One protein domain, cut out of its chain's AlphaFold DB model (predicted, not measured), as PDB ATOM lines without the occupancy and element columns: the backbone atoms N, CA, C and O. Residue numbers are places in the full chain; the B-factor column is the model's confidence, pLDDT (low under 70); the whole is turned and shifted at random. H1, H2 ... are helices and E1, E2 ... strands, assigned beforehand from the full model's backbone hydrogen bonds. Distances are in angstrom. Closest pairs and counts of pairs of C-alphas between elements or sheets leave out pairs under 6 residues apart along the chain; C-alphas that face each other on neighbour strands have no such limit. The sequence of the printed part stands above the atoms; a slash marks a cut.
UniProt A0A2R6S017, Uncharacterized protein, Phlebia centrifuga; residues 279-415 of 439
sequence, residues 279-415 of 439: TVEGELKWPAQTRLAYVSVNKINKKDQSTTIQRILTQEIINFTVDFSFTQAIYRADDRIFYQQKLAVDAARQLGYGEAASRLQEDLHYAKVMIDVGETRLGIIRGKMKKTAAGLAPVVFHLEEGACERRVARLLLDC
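Overview. This is residues 279 to 415 of the 439 residues of an uncharacterized protein of Phlebia centrifuga (UniProt A0A2R6S017). A head of helices, H2, H3 and H4 with the first part of H5, has a long arm: H5 crosses H2 and H3 and then runs on beyond them, and H6 lies past its far end. Residues 383 to 393 of H5 stick out free, and H1 and the short strand E1 lie at the head's end of the domain. The printed part has 137 residues with six named helices and one named strand, in the order H1, E1, H2, H3, H4, H5, H6; the class is mostly helix. It is only just loose, close to extended, with a radius of gyration of the C-alphas of 21.3 A and spans of 73 by 26 by 24 A, the arm making much of the length.

Along the chain. The longest helix, H5, holds residues 364 to 396 and measures 45.0 A, from C-alpha 364 at (-15.426, 46.544, -17.853) to C-alpha 396 at (11.419, 44.925, -53.876), with a kink of 26 degrees near residue 390. H2 is residues 307 to 327, 29.0 A, and H3 residues 333 to 350, 26.2 A. H4 is residues 354 to 362, 12.3 A, and H6 residues 404 to 414, 15.1 A. H1 is residues 279 to 284, 9.3 A, beginning at C-alpha 279 at (-23.005, 35.449, -17.801). E1 is residues 294 to 296, 5.4 A.

Arrangement. H3 and H5 are the hubs, touching three helices each. H5 touches H2 with residues 370 to 378 alone, at a steep tilt of 45 degrees, the same way; the closest C-alphas, of Ile 317 and Gly 374, are 5.4 A apart. H3 and H5 touch, only just about perpendicular at 72 degrees, closest at the C-alphas of Gln 341 and Ala 367, 6.3 A. H2 and H3 touch at a steep tilt of 53 degrees, opposite ways, with the C-alphas of Glu 316 and Ala 344 closest at 5.2 A. H3 and H4 form a helical hairpin at a shallow tilt of 19 degrees, their closest C-alphas, of Val 345 and Ala 357, 4.8 A apart. H4 and H5 touch only at the corner, closest at the C-alphas of Leu 360 and Ala 367, 4.8 A. The helix packing is mostly crossed, most touching pairs standing at more than a shallow tilt. H1 and H6 touch no helix. E1 pairs with no named strand, but its residues 294 to 296 pair antiparallel with residues 299 to 300. Every O i to N i+4 pair is within hydrogen-bond range in H1, H2, H4 and H6, against 12 of 14 in H3 and 25 of 29 in H5.

Size, cuts and confidence. The two C-alphas farthest apart, of Lys 285 and Leu 413, are 73.1 A apart. The printed part has no cut and no long link. Residues 408 to 415, of which 408 to 414 belong to H6, stand free too. Mean pLDDT of the printed part is 78.4, with residues 323 to 334, 389 and 393 to 415 under 70.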
ATOM      1  N   THR A 279     -23.262  34.289 -16.926       77.56
ATOM      2  CA  THR A 279     -23.005  35.449 -17.801       77.56
ATOM      3  C   THR A 279     -24.303  36.043 -18.361       77.56
ATOM      4  O   THR A 279     -24.486  37.258 -18.336       77.56
ATOM      5  N   VAL A 280     -25.225  35.202 -18.847       79.12
ATOM      6  CA  VAL A 280     -26.499  35.626 -19.457       79.12
ATOM      7  C   VAL A 280     -27.457  36.228 -18.426       79.12
ATOM      8  O   VAL A 280     -28.134  37.205 -18.741       79.12
ATOM      9  N   GLU A 281     -27.476  35.746 -17.181       80.75
ATOM     10  CA  GLU A 281     -28.176  36.429 -16.083       80.75
ATOM     11  C   GLU A 281     -27.602  37.841 -15.854       80.75
ATOM     12  O   GLU A 281     -28.354  38.809 -15.698       80.75
ATOM     13  N   GLY A 282     -26.276  37.991 -15.947       79.38
ATOM     14  CA  GLY A 282     -25.580  39.279 -15.903       79.38
ATOM     15  C   GLY A 282     -25.962  40.265 -17.020       79.38
ATOM     16  O   GLY A 282     -25.866  41.476 -16.809       79.38
ATOM     17  N   GLU A 283     -26.443  39.781 -18.169       85.12
ATOM     18  CA  GLU A 283     -26.962  40.603 -19.276       85.12
ATOM     19  C   GLU A 283     -28.379  41.139 -19.012       85.12
ATOM     20  O   GLU A 283     -28.759  42.181 -19.551       85.12
ATOM     21  N   LEU A 284     -29.185  40.463 -18.180       85.75
ATOM     22  CA  LEU A 284     -30.596  40.821 -17.969       85.75
ATOM     23  C   LEU A 284     -30.783  42.185 -17.290       85.75
ATOM     24  O   LEU A 284     -31.792  42.847 -17.536       85.75
ATOM     25  N   LYS A 285     -29.800  42.632 -16.497       89.44
ATOM     26  CA  LYS A 285     -29.784  43.967 -15.870       89.44
ATOM     27  C   LYS A 285     -29.648  45.116 -16.884       89.44
ATOM     28  O   LYS A 285     -29.981  46.250 -16.560       89.44
ATOM     29  N   TRP A 286     -29.154  44.830 -18.091       87.69
ATOM     30  CA  TRP A 286     -28.893  45.822 -19.134       87.69
ATOM     31  C   TRP A 286     -30.016  45.872 -20.188       87.69
ATOM     32  O   TRP A 286     -30.715  44.869 -20.395       87.69
ATOM     33  N   PRO A 287     -30.202  47.007 -20.895       86.81
ATOM     34  CA  PRO A 287     -31.191  47.137 -21.964       86.81
ATOM     35  C   PRO A 287     -30.965  46.140 -23.102       86.81
ATOM     36  O   PRO A 287     -29.829  45.914 -23.526       86.81
ATOM     37  N   ALA A 288     -32.054  45.587 -23.649       86.75
ATOM     38  CA  ALA A 288     -32.017  44.494 -24.628       86.75
ATOM     39  C   ALA A 288     -31.152  44.781 -25.873       86.75
ATOM     40  O   ALA A 288     -30.528  43.866 -26.402       86.75
ATOM     41  N   GLN A 289     -31.058  46.042 -26.308       85.81
ATOM     42  CA  GLN A 289     -30.239  46.444 -27.460       85.81
ATOM     43  C   GLN A 289     -28.719  46.387 -27.217       85.81
ATOM     44  O   GLN A 289     -27.956  46.356 -28.181       85.81
ATOM     45  N   THR A 290     -28.290  46.340 -25.951       88.25
ATOM     46  CA  THR A 290     -26.879  46.241 -25.530       88.25
ATOM     47  C   THR A 290     -26.476  44.827 -25.098       88.25
ATOM     48  O   THR A 290     -25.352  44.639 -24.638       88.25
ATOM     49  N   ARG A 291     -27.379  43.838 -25.191       90.81
ATOM     50  CA  ARG A 291     -27.117  42.474 -24.710       90.81
ATOM     51  C   ARG A 291     -26.290  41.660 -25.696       90.81
ATOM     52  O   ARG A 291     -26.579  41.650 -26.893       90.81
ATOM     53  N   LEU A 292     -25.297  40.950 -25.172       90.38
ATOM     54  CA  LEU A 292     -24.388  40.100 -25.933       90.38
ATOM     55  C   LEU A 292     -24.951  38.688 -26.146       90.38
ATOM     56  O   LEU A 292     -25.468  38.055 -25.225       90.38
ATOM     57  N   ALA A 293     -24.792  38.172 -27.365       89.19
ATOM     58  CA  ALA A 293     -25.038  36.776 -27.708       89.19
ATOM     59  C   ALA A 293     -23.716  35.992 -27.636       89.19
ATOM     60  O   ALA A 293     -22.873  36.074 -28.534       89.19
ATOM     61  N   TYR A 294     -23.517  35.261 -26.540       87.25
ATOM     62  CA  TYR A 294     -22.290  34.506 -26.276       87.25
ATOM     63  C   TYR A 294     -22.260  33.171 -27.034       87.25
ATOM     64  O   TYR A 294     -23.207  32.392 -26.982       87.25
ATOM     65  N   VAL A 295     -21.131  32.888 -27.692       85.75
ATOM     66  CA  VAL A 295     -20.843  31.593 -28.344       85.75
ATOM     67  C   VAL A 295     -20.137  30.645 -27.367       85.75
ATOM     68  O   VAL A 295     -20.343  29.434 -27.391       85.75
ATOM     69  N   SER A 296     -19.333  31.202 -26.461       82.31
ATOM     70  CA  SER A 296     -18.841  30.532 -25.258       82.31
ATOM     71  C   SER A 296     -18.727  31.545 -24.122       82.31
ATOM     72  O   SER A 296     -18.864  32.747 -24.354       82.31
ATOM     73  N   VAL A 297     -18.396  31.080 -22.911       79.88
ATOM     74  CA  VAL A 297     -18.028  31.961 -21.788       79.88
ATOM     75  C   VAL A 297     -17.031  33.014 -22.282       79.88
ATOM     76  O   VAL A 297     -16.004  32.670 -22.875       79.88
ATOM     77  N   ASN A 298     -17.394  34.280 -22.090       79.31
ATOM     78  CA  ASN A 298     -16.621  35.481 -22.409       79.31
ATOM     79  C   ASN A 298     -16.153  35.583 -23.880       79.31
ATOM     80  O   ASN A 298     -15.151  36.236 -24.158       79.31
ATOM     81  N   LYS A 299     -16.860  34.951 -24.834       84.56
ATOM     82  CA  LYS A 299     -16.613  35.108 -26.281       84.56
ATOM     83  C   LYS A 299     -17.902  35.294 -27.074       84.56
ATOM     84  O   LYS A 299     -18.820  34.474 -26.999       84.56
ATOM     85  N   ILE A 300     -17.913  36.327 -27.910       88.62
ATOM     86  CA  ILE A 300     -18.996  36.658 -28.841       88.62
ATOM     87  C   ILE A 300     -18.520  36.523 -30.291       88.62
ATOM     88  O   ILE A 300     -17.350  36.746 -30.598       88.62
ATOM     89  N   ASN A 301     -19.433  36.193 -31.202       87.12
ATOM     90  CA  ASN A 301     -19.205  36.285 -32.645       87.12
ATOM     91  C   ASN A 301     -19.985  37.481 -33.187       87.12
ATOM     92  O   ASN A 301     -21.202  37.548 -33.007       87.12
ATOM     93  N   LYS A 302     -19.308  38.388 -33.905       88.62
ATOM     94  CA  LYS A 302     -19.923  39.559 -34.549       88.62
ATOM     95  C   LYS A 302     -21.192  39.193 -35.330       88.62
ATOM     96  O   LYS A 302     -22.184  39.899 -35.198       88.62
ATOM     97  N   LYS A 303     -21.177  38.111 -36.119       88.69
ATOM     98  CA  LYS A 303     -22.295  37.760 -37.021       88.69
ATOM     99  C   LYS A 303     -23.573  37.340 -36.276       88.69
ATOM    100  O   LYS A 303     -24.655  37.477 -36.838       88.69
ATOM    101  N   ASP A 304     -23.447  36.948 -35.008       90.62
ATOM    102  CA  ASP A 304     -24.554  36.466 -34.170       90.62
ATOM    103  C   ASP A 304     -25.121  37.562 -33.238       90.62
ATOM    104  O   ASP A 304     -26.092  37.328 -32.520       90.62
ATOM    105  N   GLN A 305     -24.531  38.770 -33.230       91.88
ATOM    106  CA  GLN A 305     -24.976  39.886 -32.379       91.88
ATOM    107  C   GLN A 305     -26.170  40.652 -32.966       91.88
ATOM    108  O   GLN A 305     -26.461  40.566 -34.160       91.88
ATOM    109  N   SER A 306     -26.807  41.494 -32.143       91.06
ATOM    110  CA  SER A 306     -27.812  42.465 -32.602       91.06
ATOM    111  C   SER A 306     -27.239  43.429 -33.655       91.06
ATOM    112  O   SER A 306     -26.047  43.742 -33.654       91.06
ATOM    113  N   THR A 307     -28.087  43.961 -34.539       91.69
ATOM    114  CA  THR A 307     -27.668  44.899 -35.601       91.69
ATOM    115  C   THR A 307     -27.016  46.176 -35.056       91.69
ATOM    116  O   THR A 307     -26.108  46.715 -35.689       91.69
ATOM    117  N   THR A 308     -27.420  46.630 -33.867       89.00
ATOM    118  CA  THR A 308     -26.773  47.713 -33.108       89.00
ATOM    119  C   THR A 308     -25.318  47.369 -32.784       89.00
ATOM    120  O   THR A 308     -24.403  48.103 -33.154       89.00
ATOM    121  N   ILE A 309     -25.089  46.214 -32.160       91.00
ATOM    122  CA  ILE A 309     -23.761  45.770 -31.715       91.00
ATOM    123  C   ILE A 309     -22.868  45.445 -32.923       91.00
ATOM    124  O   ILE A 309     -21.701  45.832 -32.952       91.00
ATOM    125  N   GLN A 310     -23.429  44.852 -33.984       92.50
ATOM    126  CA  GLN A 310     -22.741  44.650 -35.264       92.50
ATOM    127  C   GLN A 310     -22.217  45.958 -35.873       92.50
ATOM    128  O   GLN A 310     -21.109  45.973 -36.417       92.50
ATOM    129  N   ARG A 311     -22.989  47.052 -35.799       90.25
ATOM    130  CA  ARG A 311     -22.579  48.373 -36.303       90.25
ATOM    131  C   ARG A 311     -21.460  48.977 -35.462       90.25
ATOM    132  O   ARG A 311     -20.467  49.401 -36.046       90.25
ATOM    133  N   ILE A 312     -21.578  48.934 -34.131       89.06
ATOM    134  CA  ILE A 312     -20.533  49.404 -33.203       89.06
ATOM    135  C   ILE A 312     -19.217  48.673 -33.485       89.06
ATOM    136  O   ILE A 312     -18.237  49.319 -33.840       89.06
ATOM    137  N   LEU A 313     -19.228  47.334 -33.475       90.00
ATOM    138  CA  LEU A 313     -18.053  46.508 -33.784       90.00
ATOM    139  C   LEU A 313     -17.488  46.771 -35.191       90.00
ATOM    140  O   LEU A 313     -16.290  46.638 -35.414       90.00
ATOM    141  N   THR A 314     -18.325  47.128 -36.172       90.75
ATOM    142  CA  THR A 314     -17.841  47.481 -37.520       90.75
ATOM    143  C   THR A 314     -17.090  48.807 -37.512       90.75
ATOM    144  O   THR A 314     -15.993  48.873 -38.058       90.75
ATOM    145  N   GLN A 315     -17.654  49.840 -36.883       87.94
ATOM    146  CA  GLN A 315     -17.035  51.161 -36.829       87.94
ATOM    147  C   GLN A 315     -15.780  51.168 -35.942       87.94
ATOM    148  O   GLN A 315     -14.781  51.774 -36.312       87.94
ATOM    149  N   GLU A 316     -15.798  50.434 -34.827       86.00
ATOM    150  CA  GLU A 316     -14.635  50.205 -33.964       86.00
ATOM    151  C   GLU A 316     -13.479  49.560 -34.743       86.00
ATOM    152  O   GLU A 316     -12.375  50.101 -34.749       86.00
ATOM    153  N   ILE A 317     -13.737  48.463 -35.471       85.12
ATOM    154  CA  ILE A 317     -12.727  47.790 -36.306       85.12
ATOM    155  C   ILE A 317     -12.166  48.736 -37.377       85.12
ATOM    156  O   ILE A 317     -10.960  48.716 -37.618       85.12
ATOM    157  N   ILE A 318     -13.002  49.565 -38.012       84.81
ATOM    158  CA  ILE A 318     -12.552  50.544 -39.016       84.81
ATOM    159  C   ILE A 318     -11.646  51.598 -38.369       84.81
ATOM    160  O   ILE A 318     -10.502  51.744 -38.795       84.81
ATOM    161  N   ASN A 319     -12.120  52.274 -37.316       80.75
ATOM    162  CA  ASN A 319     -11.370  53.321 -36.619       80.75
ATOM    163  C   ASN A 319     -10.027  52.777 -36.100       80.75
ATOM    164  O   ASN A 319      -8.974  53.344 -36.376       80.75
ATOM    165  N   PHE A 320     -10.048  51.617 -35.437       75.56
ATOM    166  CA  PHE A 320      -8.852  50.975 -34.893       75.56
ATOM    167  C   PHE A 320      -7.867  50.524 -35.982       75.56
ATOM    168  O   PHE A 320      -6.659  50.638 -35.789       75.56
ATOM    169  N   THR A 321      -8.353  50.066 -37.142       74.44
ATOM    170  CA  THR A 321      -7.480  49.732 -38.283       74.44
ATOM    171  C   THR A 321      -6.812  50.985 -38.851       74.44
ATOM    172  O   THR A 321      -5.617  50.949 -39.133       74.44
ATOM    173  N   VAL A 322      -7.535  52.106 -38.967       72.69
ATOM    174  CA  VAL A 322      -6.971  53.391 -39.421       72.69
ATOM    175  C   VAL A 322      -5.918  53.905 -38.434       72.69
ATOM    176  O   VAL A 322      -4.784  54.159 -38.840       72.69
ATOM    177  N   ASP A 323      -6.239  53.986 -37.139       67.75
ATOM    178  CA  ASP A 323      -5.298  54.487 -36.129       67.75
ATOM    179  C   ASP A 323      -4.062  53.589 -35.959       67.75
ATOM    180  O   ASP A 323      -2.960  54.095 -35.737       67.75
ATOM    181  N   PHE A 324      -4.206  52.272 -36.127       65.00
ATOM    182  CA  PHE A 324      -3.077  51.338 -36.169       65.00
ATOM    183  C   PHE A 324      -2.199  51.522 -37.419       65.00
ATOM    184  O   PHE A 324      -0.976  51.438 -37.328       65.00
ATOM    185  N   SER A 325      -2.803  51.753 -38.591       63.34
ATOM    186  CA  SER A 325      -2.072  51.885 -39.859       63.34
ATOM    187  C   SER A 325      -1.359  53.225 -40.037       63.34
ATOM    188  O   SER A 325      -0.357  53.261 -40.750       63.34
ATOM    189  N   PHE A 326      -1.852  54.306 -39.421       56.59
ATOM    190  CA  PHE A 326      -1.366  55.667 -39.693       56.59
ATOM    191  C   PHE A 326      -0.971  56.485 -38.455       56.59
ATOM    192  O   PHE A 326      -0.087  57.332 -38.570       56.59
ATOM    193  N   THR A 327      -1.584  56.254 -37.288       54.34
ATOM    194  CA  THR A 327      -1.449  57.165 -36.133       54.34
ATOM    195  C   THR A 327      -0.483  56.646 -35.065       54.34
ATOM    196  O   THR A 327       0.357  57.401 -34.580       54.34
ATOM    197  N   GLN A 328      -0.597  55.376 -34.652       54.50
ATOM    198  CA  GLN A 328       0.139  54.821 -33.505       54.50
ATOM    199  C   GLN A 328       0.529  53.352 -33.739       54.50
ATOM    200  O   GLN A 328      -0.225  52.424 -33.447       54.50
ATOM    201  N   ALA A 329       1.746  53.138 -34.248       49.22
ATOM    202  CA  ALA A 329       2.206  51.830 -34.727       49.22
ATOM    203  C   ALA A 329       2.345  50.738 -33.641       49.22
ATOM    204  O   ALA A 329       2.239  49.550 -33.951       49.22
ATOM    205  N   ILE A 330       2.623  51.110 -32.381       54.47
ATOM    206  CA  ILE A 330       2.817  50.165 -31.267       54.47
ATOM    207  C   ILE A 330       2.274  50.761 -29.957       54.47
ATOM    208  O   ILE A 330       2.984  51.469 -29.245       54.47
ATOM    209  N   TYR A 331       1.035  50.422 -29.596       57.91
ATOM    210  CA  TYR A 331       0.562  50.581 -28.215       57.91
ATOM    211  C   TYR A 331       1.308  49.611 -27.292       57.91
ATOM    212  O   TYR A 331       1.502  48.442 -27.643       57.91
ATOM    213  N   ARG A 332       1.663  50.055 -26.079       59.56
ATOM    214  CA  ARG A 332       1.998  49.123 -24.993       59.56
ATOM    215  C   ARG A 332       0.766  48.284 -24.651       59.56
ATOM    216  O   ARG A 332      -0.365  48.733 -24.828       59.56
ATOM    217  N   ALA A 333       0.987  47.053 -24.192       60.97
ATOM    218  CA  ALA A 333      -0.092  46.087 -23.978       60.97
ATOM    219  C   ALA A 333      -1.159  46.598 -22.995       60.97
ATOM    220  O   ALA A 333      -2.345  46.405 -23.245       60.97
ATOM    221  N   ASP A 334      -0.729  47.295 -21.943       61.81
ATOM    222  CA  ASP A 334      -1.594  47.804 -20.875       61.81
ATOM    223  C   ASP A 334      -2.460  48.989 -21.343       61.81
ATOM    224  O   ASP A 334      -3.655  49.040 -21.064       61.81
ATOM    225  N   ASP A 335      -1.879  49.906 -22.126       70.50
ATOM    226  CA  ASP A 335      -2.568  51.091 -22.662       70.50
ATOM    227  C   ASP A 335      -3.566  50.740 -23.783       70.50
ATOM    228  O   ASP A 335      -4.553  51.451 -24.001       70.50
ATOM    229  N   ARG A 336      -3.321  49.632 -24.500       70.31
ATOM    230  CA  ARG A 336      -4.083  49.220 -25.689       70.31
ATOM    231  C   ARG A 336      -5.576  49.046 -25.397       70.31
ATOM    232  O   ARG A 336      -6.397  49.600 -26.124       70.31
ATOM    233  N   ILE A 337      -5.915  48.349 -24.309       74.25
ATOM    234  CA  ILE A 337      -7.310  48.057 -23.934       74.25
ATOM    235  C   ILE A 337      -8.069  49.354 -23.622       74.25
ATOM    236  O   ILE A 337      -9.182  49.541 -24.108       74.25
ATOM    237  N   PHE A 338      -7.467  50.291 -22.879       79.31
ATOM    238  CA  PHE A 338      -8.097  51.584 -22.578       79.31
ATOM    239  C   PHE A 338      -8.311  52.433 -23.838       79.31
ATOM    240  O   PHE A 338      -9.346  53.088 -23.984       79.31
ATOM    241  N   TYR A 339      -7.360  52.405 -24.776       79.88
ATOM    242  CA  TYR A 339      -7.495  53.117 -26.044       79.88
ATOM    243  C   TYR A 339      -8.592  52.512 -26.936       79.88
ATOM    244  O   TYR A 339      -9.413  53.245 -27.490       79.88
ATOM    245  N   GLN A 340      -8.675  51.183 -27.027       78.19
ATOM    246  CA  GLN A 340      -9.742  50.500 -27.767       78.19
ATOM    247  C   GLN A 340     -11.113  50.695 -27.114       78.19
ATOM    248  O   GLN A 340     -12.078  50.979 -27.817       78.19
ATOM    249  N   GLN A 341     -11.201  50.658 -25.778       87.88
ATOM    250  CA  GLN A 341     -12.421  51.001 -25.043       87.88
ATOM    251  C   GLN A 341     -12.898  52.412 -25.405       87.88
ATOM    252  O   GLN A 341     -14.084  52.615 -25.663       87.88
ATOM    253  N   LYS A 342     -11.978  53.385 -25.490       88.31
ATOM    254  CA  LYS A 342     -12.303  54.736 -25.956       88.31
ATOM    255  C   LYS A 342     -12.818  54.730 -27.403       88.31
ATOM    256  O   LYS A 342     -13.861  55.327 -27.653       88.31
ATOM    257  N   LEU A 343     -12.147  54.046 -28.336       85.38
ATOM    258  CA  LEU A 343     -12.607  53.950 -29.730       85.38
ATOM    259  C   LEU A 343     -13.998  53.309 -29.851       85.38
ATOM    260  O   LEU A 343     -14.822  53.807 -30.615       85.38
ATOM    261  N   ALA A 344     -14.282  52.255 -29.084       88.19
ATOM    262  CA  ALA A 344     -15.586  51.597 -29.044       88.19
ATOM    263  C   ALA A 344     -16.681  52.533 -28.493       88.19
ATOM    264  O   ALA A 344     -17.775  52.616 -29.054       88.19
ATOM    265  N   VAL A 345     -16.378  53.288 -27.427       91.56
ATOM    266  CA  VAL A 345     -17.273  54.302 -26.840       91.56
ATOM    267  C   VAL A 345     -17.553  55.433 -27.827       91.56
ATOM    268  O   VAL A 345     -18.712  55.803 -28.022       91.56
ATOM    269  N   ASP A 346     -16.521  55.977 -28.470       89.75
ATOM    270  CA  ASP A 346     -16.668  57.082 -29.417       89.75
ATOM    271  C   ASP A 346     -17.387  56.620 -30.702       89.75
ATOM    272  O   ASP A 346     -18.255  57.338 -31.197       89.75
ATOM    273  N   ALA A 347     -17.159  55.386 -31.169       88.88
ATOM    274  CA  ALA A 347     -17.940  54.762 -32.241       88.88
ATOM    275  C   ALA A 347     -19.421  54.564 -31.858       88.88
ATOM    276  O   ALA A 347     -20.316  54.911 -32.632       88.88
ATOM    277  N   ALA A 348     -19.712  54.064 -30.651       90.69
ATOM    278  CA  ALA A 348     -21.084  53.916 -30.162       90.69
ATOM    279  C   ALA A 348     -21.808  55.272 -30.054       90.69
ATOM    280  O   ALA A 348     -22.981  55.371 -30.419       90.69
ATOM    281  N   ARG A 349     -21.104  56.333 -29.632       92.62
ATOM    282  CA  ARG A 349     -21.619  57.713 -29.590       92.62
ATOM    283  C   ARG A 349     -21.888  58.280 -30.984       92.62
ATOM    284  O   ARG A 349     -22.971  58.810 -31.208       92.62
ATOM    285  N   GLN A 350     -20.951  58.131 -31.923       90.69
ATOM    286  CA  GLN A 350     -21.103  58.567 -33.321       90.69
ATOM    287  C   GLN A 350     -22.307  57.909 -34.012       90.69
ATOM    288  O   GLN A 350     -22.994  58.548 -34.803       90.69
ATOM    289  N   LEU A 351     -22.598  56.648 -33.677       89.25
ATOM    290  CA  LEU A 351     -23.747  55.897 -34.189       89.25
ATOM    291  C   LEU A 351     -25.066  56.166 -33.429       89.25
ATOM    292  O   LEU A 351     -26.089  55.563 -33.756       89.25
ATOM    293  N   GLY A 352     -25.067  57.048 -32.421       89.12
ATOM    294  CA  GLY A 352     -26.248  57.408 -31.625       89.12
ATOM    295  C   GLY A 352     -26.644  56.401 -30.536       89.12
ATOM    296  O   GLY A 352     -27.675  56.568 -29.884       89.12
ATOM    297  N   TYR A 353     -25.842  55.361 -30.293       92.31
ATOM    298  CA  TYR A 353     -26.143  54.279 -29.352       92.31
ATOM    299  C   TYR A 353     -25.712  54.619 -27.916       92.31
ATOM    300  O   TYR A 353     -24.834  53.976 -27.339       92.31
ATOM    301  N   GLY A 354     -26.352  55.637 -27.328       89.50
ATOM    302  CA  GLY A 354     -26.014  56.180 -26.003       89.50
ATOM    303  C   GLY A 354     -25.946  55.135 -24.879       89.50
ATOM    304  O   GLY A 354     -24.953  55.083 -24.164       89.50
ATOM    305  N   GLU A 355     -26.938  54.246 -24.772       91.12
ATOM    306  CA  GLU A 355     -26.944  53.165 -23.767       91.12
ATOM    307  C   GLU A 355     -25.770  52.190 -23.934       91.12
ATOM    308  O   GLU A 355     -25.190  51.739 -22.947       91.12
ATOM    309  N   ALA A 356     -25.382  51.882 -25.178       89.50
ATOM    310  CA  ALA A 356     -24.228  51.029 -25.448       89.50
ATOM    311  C   ALA A 356     -22.918  51.739 -25.082       89.50
ATOM    312  O   ALA A 356     -22.020  51.105 -24.537       89.50
ATOM    313  N   ALA A 357     -22.827  53.052 -25.323       92.44
ATOM    314  CA  ALA A 357     -21.685  53.863 -24.914       92.44
ATOM    315  C   ALA A 357     -21.555  53.947 -23.382       92.44
ATOM    316  O   ALA A 357     -20.459  53.732 -22.875       92.44
ATOM    317  N   SER A 358     -22.649  54.172 -22.642       93.31
ATOM    318  CA  SER A 358     -22.654  54.095 -21.170       93.31
ATOM    319  C   SER A 358     -22.212  52.717 -20.682       93.31
ATOM    320  O   SER A 358     -21.285  52.618 -19.879       93.31
ATOM    321  N   ARG A 359     -22.780  51.634 -21.236       92.69
ATOM    322  CA  ARG A 359     -22.392  50.272 -20.850       92.69
ATOM    323  C   ARG A 359     -20.908  49.985 -21.128       92.69
ATOM    324  O   ARG A 359     -20.250  49.387 -20.285       92.69
ATOM    325  N   LEU A 360     -20.354  50.448 -22.253       91.00
ATOM    326  CA  LEU A 360     -18.916  50.342 -22.556       91.00
ATOM    327  C   LEU A 360     -18.020  51.116 -21.567       91.00
ATOM    328  O   LEU A 360     -16.837  50.796 -21.461       91.00
ATOM    329  N   GLN A 361     -18.540  52.121 -20.854       90.75
ATOM    330  CA  GLN A 361     -17.801  52.865 -19.825       90.75
ATOM    331  C   GLN A 361     -17.966  52.262 -18.419       90.75
ATOM    332  O   GLN A 361     -17.018  52.281 -17.637       90.75
ATOM    333  N   GLU A 362     -19.144  51.726 -18.101       90.88
ATOM    334  CA  GLU A 362     -19.508  51.240 -16.761       90.88
ATOM    335  C   GLU A 362     -19.197  49.747 -16.539       90.88
ATOM    336  O   GLU A 362     -18.848  49.341 -15.430       90.88
ATOM    337  N   ASP A 363     -19.303  48.916 -17.580       89.50
ATOM    338  CA  ASP A 363     -19.156  47.458 -17.516       89.50
ATOM    339  C   ASP A 363     -17.839  47.022 -18.184       89.50
ATOM    340  O   ASP A 363     -17.775  46.753 -19.384       89.50
ATOM    341  N   LEU A 364     -16.764  46.947 -17.388       86.38
ATOM    342  CA  LEU A 364     -15.426  46.544 -17.853       86.38
ATOM    343  C   LEU A 364     -15.391  45.135 -18.473       86.38
ATOM    344  O   LEU A 364     -14.542  44.866 -19.323       86.38
ATOM    345  N   HIS A 365     -16.296  44.236 -18.068       87.38
ATOM    346  CA  HIS A 365     -16.391  42.898 -18.651       87.38
ATOM    347  C   HIS A 365     -16.968  42.984 -20.068       87.38
ATOM    348  O   HIS A 365     -16.354  42.496 -21.015       87.38
ATOM    349  N   TYR A 366     -18.105  43.667 -20.224       90.06
ATOM    350  CA  TYR A 366     -18.723  43.928 -21.527       90.06
ATOM    351  C   TYR A 366     -17.777  44.676 -22.477       90.06
ATOM    352  O   TYR A 366     -17.633  44.283 -23.634       90.06
ATOM    353  N   ALA A 367     -17.075  45.701 -21.977       89.81
ATOM    354  CA  ALA A 367     -16.065  46.428 -22.739       89.81
ATOM    355  C   ALA A 367     -14.967  45.495 -23.263       89.81
ATOM    356  O   ALA A 367     -14.689  45.493 -24.460       89.81
ATOM    357  N   LYS A 368     -14.390  44.644 -22.403       88.06
ATOM    358  CA  LYS A 368     -13.365  43.683 -22.823       88.06
ATOM    359  C   LYS A 368     -13.880  42.702 -23.883       88.06
ATOM    360  O   LYS A 368     -13.221  42.518 -24.901       88.06
ATOM    361  N   VAL A 369     -15.052  42.101 -23.673       87.88
ATOM    362  CA  VAL A 369     -15.616  41.099 -24.598       87.88
ATOM    363  C   VAL A 369     -15.923  41.697 -25.981       87.88
ATOM    364  O   VAL A 369     -15.819  40.993 -26.984       87.88
ATOM    365  N   MET A 370     -16.242  42.993 -26.059       88.75
ATOM    366  CA  MET A 370     -16.343  43.732 -27.326       88.75
ATOM    367  C   MET A 370     -14.966  43.929 -27.985       88.75
ATOM    368  O   MET A 370     -14.776  43.541 -29.139       88.75
ATOM    369  N   ILE A 371     -13.988  44.449 -27.233       86.69
ATOM    370  CA  ILE A 371     -12.629  44.768 -27.712       86.69
ATOM    371  C   ILE A 371     -11.879  43.523 -28.216       86.69
ATOM    372  O   ILE A 371     -11.196  43.585 -29.242       86.69
ATOM    373  N   ASP A 372     -12.047  42.371 -27.555       85.31
ATOM    374  CA  ASP A 372     -11.431  41.094 -27.947       85.31
ATOM    375  C   ASP A 372     -11.805  40.693 -29.403       85.31
ATOM    376  O   ASP A 372     -11.014  40.050 -30.107       85.31
ATOM    377  N   VAL A 373     -12.972  41.122 -29.916       83.31
ATOM    378  CA  VAL A 373     -13.381  40.930 -31.326       83.31
ATOM    379  C   VAL A 373     -12.561  41.820 -32.269       83.31
ATOM    380  O   VAL A 373     -12.113  41.359 -33.327       83.31
ATOM    381  N   GLY A 374     -12.348  43.081 -31.885       78.50
ATOM    382  CA  GLY A 374     -11.524  44.041 -32.620       78.50
ATOM    383  C   GLY A 374     -10.064  43.597 -32.709       78.50
ATOM    384  O   GLY A 374      -9.488  43.575 -33.801       78.50
ATOM    385  N   GLU A 375      -9.495  43.137 -31.591       79.88
ATOM    386  CA  GLU A 375      -8.155  42.537 -31.552       79.88
ATOM    387  C   GLU A 375      -8.034  41.316 -32.463       79.88
ATOM    388  O   GLU A 375      -7.102  41.233 -33.267       79.88
ATOM    389  N   THR A 376      -8.995  40.391 -32.385       83.00
ATOM    390  CA  THR A 376      -8.996  39.171 -33.203       83.00
ATOM    391  C   THR A 376      -8.999  39.508 -34.700       83.00
ATOM    392  O   THR A 376      -8.239  38.918 -35.473       83.00
ATOM    393  N   ARG A 377      -9.796  40.499 -35.133       80.12
ATOM    394  CA  ARG A 377      -9.823  40.924 -36.543       80.12
ATOM    395  C   ARG A 377      -8.532  41.640 -36.956       80.12
ATOM    396  O   ARG A 377      -8.039  41.355 -38.050       80.12
ATOM    397  N   LEU A 378      -7.944  42.488 -36.104       74.38
ATOM    398  CA  LEU A 378      -6.647  43.112 -36.398       74.38
ATOM    399  C   LEU A 378      -5.529  42.061 -36.499       74.38
ATOM    400  O   LEU A 378      -4.696  42.150 -37.397       74.38
ATOM    401  N   GLY A 379      -5.530  41.034 -35.644       75.88
ATOM    402  CA  GLY A 379      -4.571  39.926 -35.706       75.88
ATOM    403  C   GLY A 379      -4.569  39.220 -37.067       75.88
ATOM    404  O   GLY A 379      -3.504  39.000 -37.648       75.88
ATOM    405  N   ILE A 380      -5.756  38.958 -37.624       79.75
ATOM    406  CA  ILE A 380      -5.924  38.381 -38.971       79.75
ATOM    407  C   ILE A 380      -5.387  39.335 -40.052       79.75
ATOM    408  O   ILE A 380      -4.641  38.904 -40.934       79.75
ATOM    409  N   ILE A 381      -5.719  40.631 -39.979       76.38
ATOM    410  CA  ILE A 381      -5.251  41.649 -40.938       76.38
ATOM    411  C   ILE A 381      -3.720  41.765 -40.893       76.38
ATOM    412  O   ILE A 381      -3.067  41.664 -41.931       76.38
ATOM    413  N   ARG A 382      -3.127  41.873 -39.698       74.38
ATOM    414  CA  ARG A 382      -1.672  41.908 -39.482       74.38
ATOM    415  C   ARG A 382      -0.991  40.636 -39.991       74.38
ATOM    416  O   ARG A 382       0.093  40.723 -40.561       74.38
ATOM    417  N   GLY A 383      -1.627  39.472 -39.838       75.94
ATOM    418  CA  GLY A 383      -1.173  38.205 -40.415       75.94
ATOM    419  C   GLY A 383      -1.133  38.235 -41.946       75.94
ATOM    420  O   GLY A 383      -0.093  37.929 -42.534       75.94
ATOM    421  N   LYS A 384      -2.224  38.678 -42.595       78.75
ATOM    422  CA  LYS A 384      -2.281  38.873 -44.056       78.75
ATOM    423  C   LYS A 384      -1.211  39.876 -44.523       78.75
ATOM    424  O   LYS A 384      -0.428  39.546 -45.409       78.75
ATOM    425  N   MET A 385      -1.099  41.042 -43.879       73.44
ATOM    426  CA  MET A 385      -0.083  42.061 -44.194       73.44
ATOM    427  C   MET A 385       1.349  41.534 -44.044       73.44
ATOM    428  O   MET A 385       2.149  41.708 -44.961       73.44
ATOM    429  N   LYS A 386       1.678  40.848 -42.937       77.19
ATOM    430  CA  LYS A 386       3.012  40.259 -42.719       77.19
ATOM    431  C   LYS A 386       3.347  39.227 -43.797       77.19
ATOM    432  O   LYS A 386       4.472  39.228 -44.287       77.19
ATOM    433  N   LYS A 387       2.388  38.382 -44.197       78.62
ATOM    434  CA  LYS A 387       2.580  37.392 -45.271       78.62
ATOM    435  C   LYS A 387       2.859  38.064 -46.620       78.62
ATOM    436  O   LYS A 387       3.802  37.674 -47.301       78.62
ATOM    437  N   THR A 388       2.092  39.094 -46.981       75.38
ATOM    438  CA  THR A 388       2.302  39.853 -48.226       75.38
ATOM    439  C   THR A 388       3.637  40.599 -48.216       75.38
ATOM    440  O   THR A 388       4.397  40.505 -49.175       75.38
ATOM    441  N   ALA A 389       3.976  41.280 -47.117       69.38
ATOM    442  CA  ALA A 389       5.247  41.988 -46.972       69.38
ATOM    443  C   ALA A 389       6.457  41.037 -47.020       69.38
ATOM    444  O   ALA A 389       7.448  41.358 -47.668       69.38
ATOM    445  N   ALA A 390       6.366  39.851 -46.411       71.56
ATOM    446  CA  ALA A 390       7.419  38.835 -46.471       71.56
ATOM    447  C   ALA A 390       7.627  38.262 -47.885       71.56
ATOM    448  O   ALA A 390       8.750  37.914 -48.230       71.56
ATOM    449  N   GLY A 391       6.575  38.193 -48.712       72.62
ATOM    450  CA  GLY A 391       6.694  37.809 -50.124       72.62
ATOM    451  C   GLY A 391       7.215  38.930 -51.031       72.62
ATOM    452  O   GLY A 391       7.941  38.660 -51.983       72.62
ATOM    453  N   LEU A 392       6.877  40.191 -50.736       71.69
ATOM    454  CA  LEU A 392       7.296  41.344 -51.542       71.69
ATOM    455  C   LEU A 392       8.691  41.868 -51.191       71.69
ATOM    456  O   LEU A 392       9.388  42.331 -52.089       71.69
ATOM    457  N   ALA A 393       9.125  41.799 -49.930       68.25
ATOM    458  CA  ALA A 393      10.425  42.332 -49.517       68.25
ATOM    459  C   ALA A 393      11.609  41.713 -50.295       68.25
ATOM    460  O   ALA A 393      12.468  42.481 -50.732       68.25
ATOM    461  N   PRO A 394      11.656  40.391 -50.576       67.12
ATOM    462  CA  PRO A 394      12.704  39.827 -51.421       67.12
ATOM    463  C   PRO A 394      12.707  40.357 -52.853       67.12
ATOM    464  O   PRO A 394      13.779  40.595 -53.397       67.12
ATOM    465  N   VAL A 395      11.542  40.627 -53.441       69.69
ATOM    466  CA  VAL A 395      11.449  41.168 -54.806       69.69
ATOM    467  C   VAL A 395      11.836  42.652 -54.831       69.69
ATOM    468  O   VAL A 395      12.695  43.055 -55.611       69.69
ATOM    469  N   VAL A 396      11.251  43.458 -53.936       65.56
ATOM    470  CA  VAL A 396      11.419  44.925 -53.876       65.56
ATOM    471  C   VAL A 396      12.839  45.333 -53.484       65.56
ATOM    472  O   VAL A 396      13.384  46.262 -54.070       65.56
ATOM    473  N   PHE A 397      13.460  44.638 -52.527       62.22
ATOM    474  CA  PHE A 397      14.853  44.890 -52.147       62.22
ATOM    475  C   PHE A 397      15.860  44.047 -52.948       62.22
ATOM    476  O   PHE A 397      17.059  44.165 -52.710       62.22
ATOM    477  N   HIS A 398      15.405  43.183 -53.864       61.69
ATOM    478  CA  HIS A 398      16.227  42.201 -54.584       61.69
ATOM    479  C   HIS A 398      17.035  41.270 -53.645       61.69
ATOM    480  O   HIS A 398      18.239  41.080 -53.829       61.69
ATOM    481  N   LEU A 399      16.409  40.731 -52.586       62.97
ATOM    482  CA  LEU A 399      16.965  39.689 -51.691       62.97
ATOM    483  C   LEU A 399      16.739  38.262 -52.243       62.97
ATOM    484  O   LEU A 399      16.674  37.308 -51.475       62.97
ATOM    485  N   GLU A 400      16.580  38.111 -53.556       65.38
ATOM    486  CA  GLU A 400      16.533  36.800 -54.211       65.38
ATOM    487  C   GLU A 400      17.866  36.046 -54.010       65.38
ATOM    488  O   GLU A 400      18.939  36.659 -53.912       65.38
ATOM    489  N   GLU A 401      17.830  34.712 -53.959       55.03
ATOM    490  CA  GLU A 401      19.053  33.902 -53.893       55.03
ATOM    491  C   GLU A 401      19.951  34.190 -55.111       55.03
ATOM    492  O   GLU A 401      19.488  34.321 -56.245       55.03
ATOM    493  N   GLY A 402      21.251  34.395 -54.877       58.62
ATOM    494  CA  GLY A 402      22.190  34.852 -55.914       58.62
ATOM    495  C   GLY A 402      22.028  36.321 -56.358       58.62
ATOM    496  O   GLY A 402      22.761  36.784 -57.239       58.62
ATOM    497  N   ALA A 403      21.105  37.099 -55.782       57.88
ATOM    498  CA  ALA A 403      21.115  38.567 -55.867       57.88
ATOM    499  C   ALA A 403      21.866  39.211 -54.684       57.88
ATOM    500  O   ALA A 403      22.364  40.330 -54.813       57.88
ATOM    501  N   CYS A 404      22.020  38.487 -53.566       61.31
ATOM    502  CA  CYS A 404      22.763  38.953 -52.393       61.31
ATOM    503  C   CYS A 404      24.232  39.285 -52.721       61.31
ATOM    504  O   CYS A 404      24.661  40.408 -52.479       61.31
ATOM    505  N   GLU A 405      24.966  38.385 -53.390       60.66
ATOM    506  CA  GLU A 405      26.351  38.631 -53.843       60.66
ATOM    507  C   GLU A 405      26.464  39.876 -54.731       60.66
ATOM    508  O   GLU A 405      27.341  40.714 -54.534       60.66
ATOM    509  N   ARG A 406      25.527  40.044 -55.675       61.47
ATOM    510  CA  ARG A 406      25.468  41.218 -56.558       61.47
ATOM    511  C   ARG A 406      25.186  42.512 -55.795       61.47
ATOM    512  O   ARG A 406      25.622  43.567 -56.248       61.47
ATOM    513  N   ARG A 407      24.502  42.461 -54.645       61.06
ATOM    514  CA  ARG A 407      24.326  43.632 -53.776       61.06
ATOM    515  C   ARG A 407      25.530  43.872 -52.875       61.06
ATOM    516  O   ARG A 407      25.937  45.017 -52.769       61.06
ATOM    517  N   VAL A 408      26.134  42.833 -52.300       60.09
ATOM    518  CA  VAL A 408      27.383  42.945 -51.524       60.09
ATOM    519  C   VAL A 408      28.492  43.539 -52.395       60.09
ATOM    520  O   VAL A 408      29.105  44.522 -52.002       60.09
ATOM    521  N   ALA A 409      28.673  43.048 -53.624       63.31
ATOM    522  CA  ALA A 409      29.611  43.624 -54.589       63.31
ATOM    523  C   ALA A 409      29.313  45.102 -54.907       63.31
ATOM    524  O   ALA A 409      30.239  45.887 -55.077       63.31
ATOM    525  N   ARG A 410      28.034  45.498 -54.955       58.94
ATOM    526  CA  ARG A 410      27.625  46.887 -55.214       58.94
ATOM    527  C   ARG A 410      27.837  47.797 -53.999       58.94
ATOM    528  O   ARG A 410      28.378  48.878 -54.157       58.94
ATOM    529  N   LEU A 411      27.528  47.329 -52.790       58.31
ATOM    530  CA  LEU A 411      27.804  48.031 -51.529       58.31
ATOM    531  C   LEU A 411      29.315  48.204 -51.285       58.31
ATOM    532  O   LEU A 411      29.744  49.258 -50.823       58.31
ATOM    533  N   LEU A 412      30.122  47.206 -51.665       60.34
ATOM    534  CA  LEU A 412      31.590  47.271 -51.654       60.34
ATOM    535  C   LEU A 412      32.173  48.206 -52.731       60.34
ATOM    536  O   LEU A 412      33.307  48.645 -52.579       60.34
ATOM    537  N   LEU A 413      31.429  48.504 -53.803       59.38
ATOM    538  CA  LEU A 413      31.802  49.497 -54.822       59.38
ATOM    539  C   LEU A 413      31.350  50.918 -54.446       59.38
ATOM    540  O   LEU A 413      32.084  51.873 -54.692       59.38
ATOM    541  N   ASP A 414      30.167  51.058 -53.841       55.38
ATOM    542  CA  ASP A 414      29.565  52.346 -53.475       55.38
ATOM    543  C   ASP A 414      30.095  52.903 -52.128       55.38
ATOM    544  O   ASP A 414      29.832  54.056 -51.792       55.38
ATOM    545  N   CYS A 415      30.860  52.114 -51.359       51.50
ATOM    546  CA  CYS A 415      31.721  52.524 -50.230       51.50
ATOM    547  C   CYS A 415      31.093  53.370 -49.093       51.50
ATOM    548  O   CYS A 415      31.832  53.942 -48.290       51.50
TER     549      CYS A 415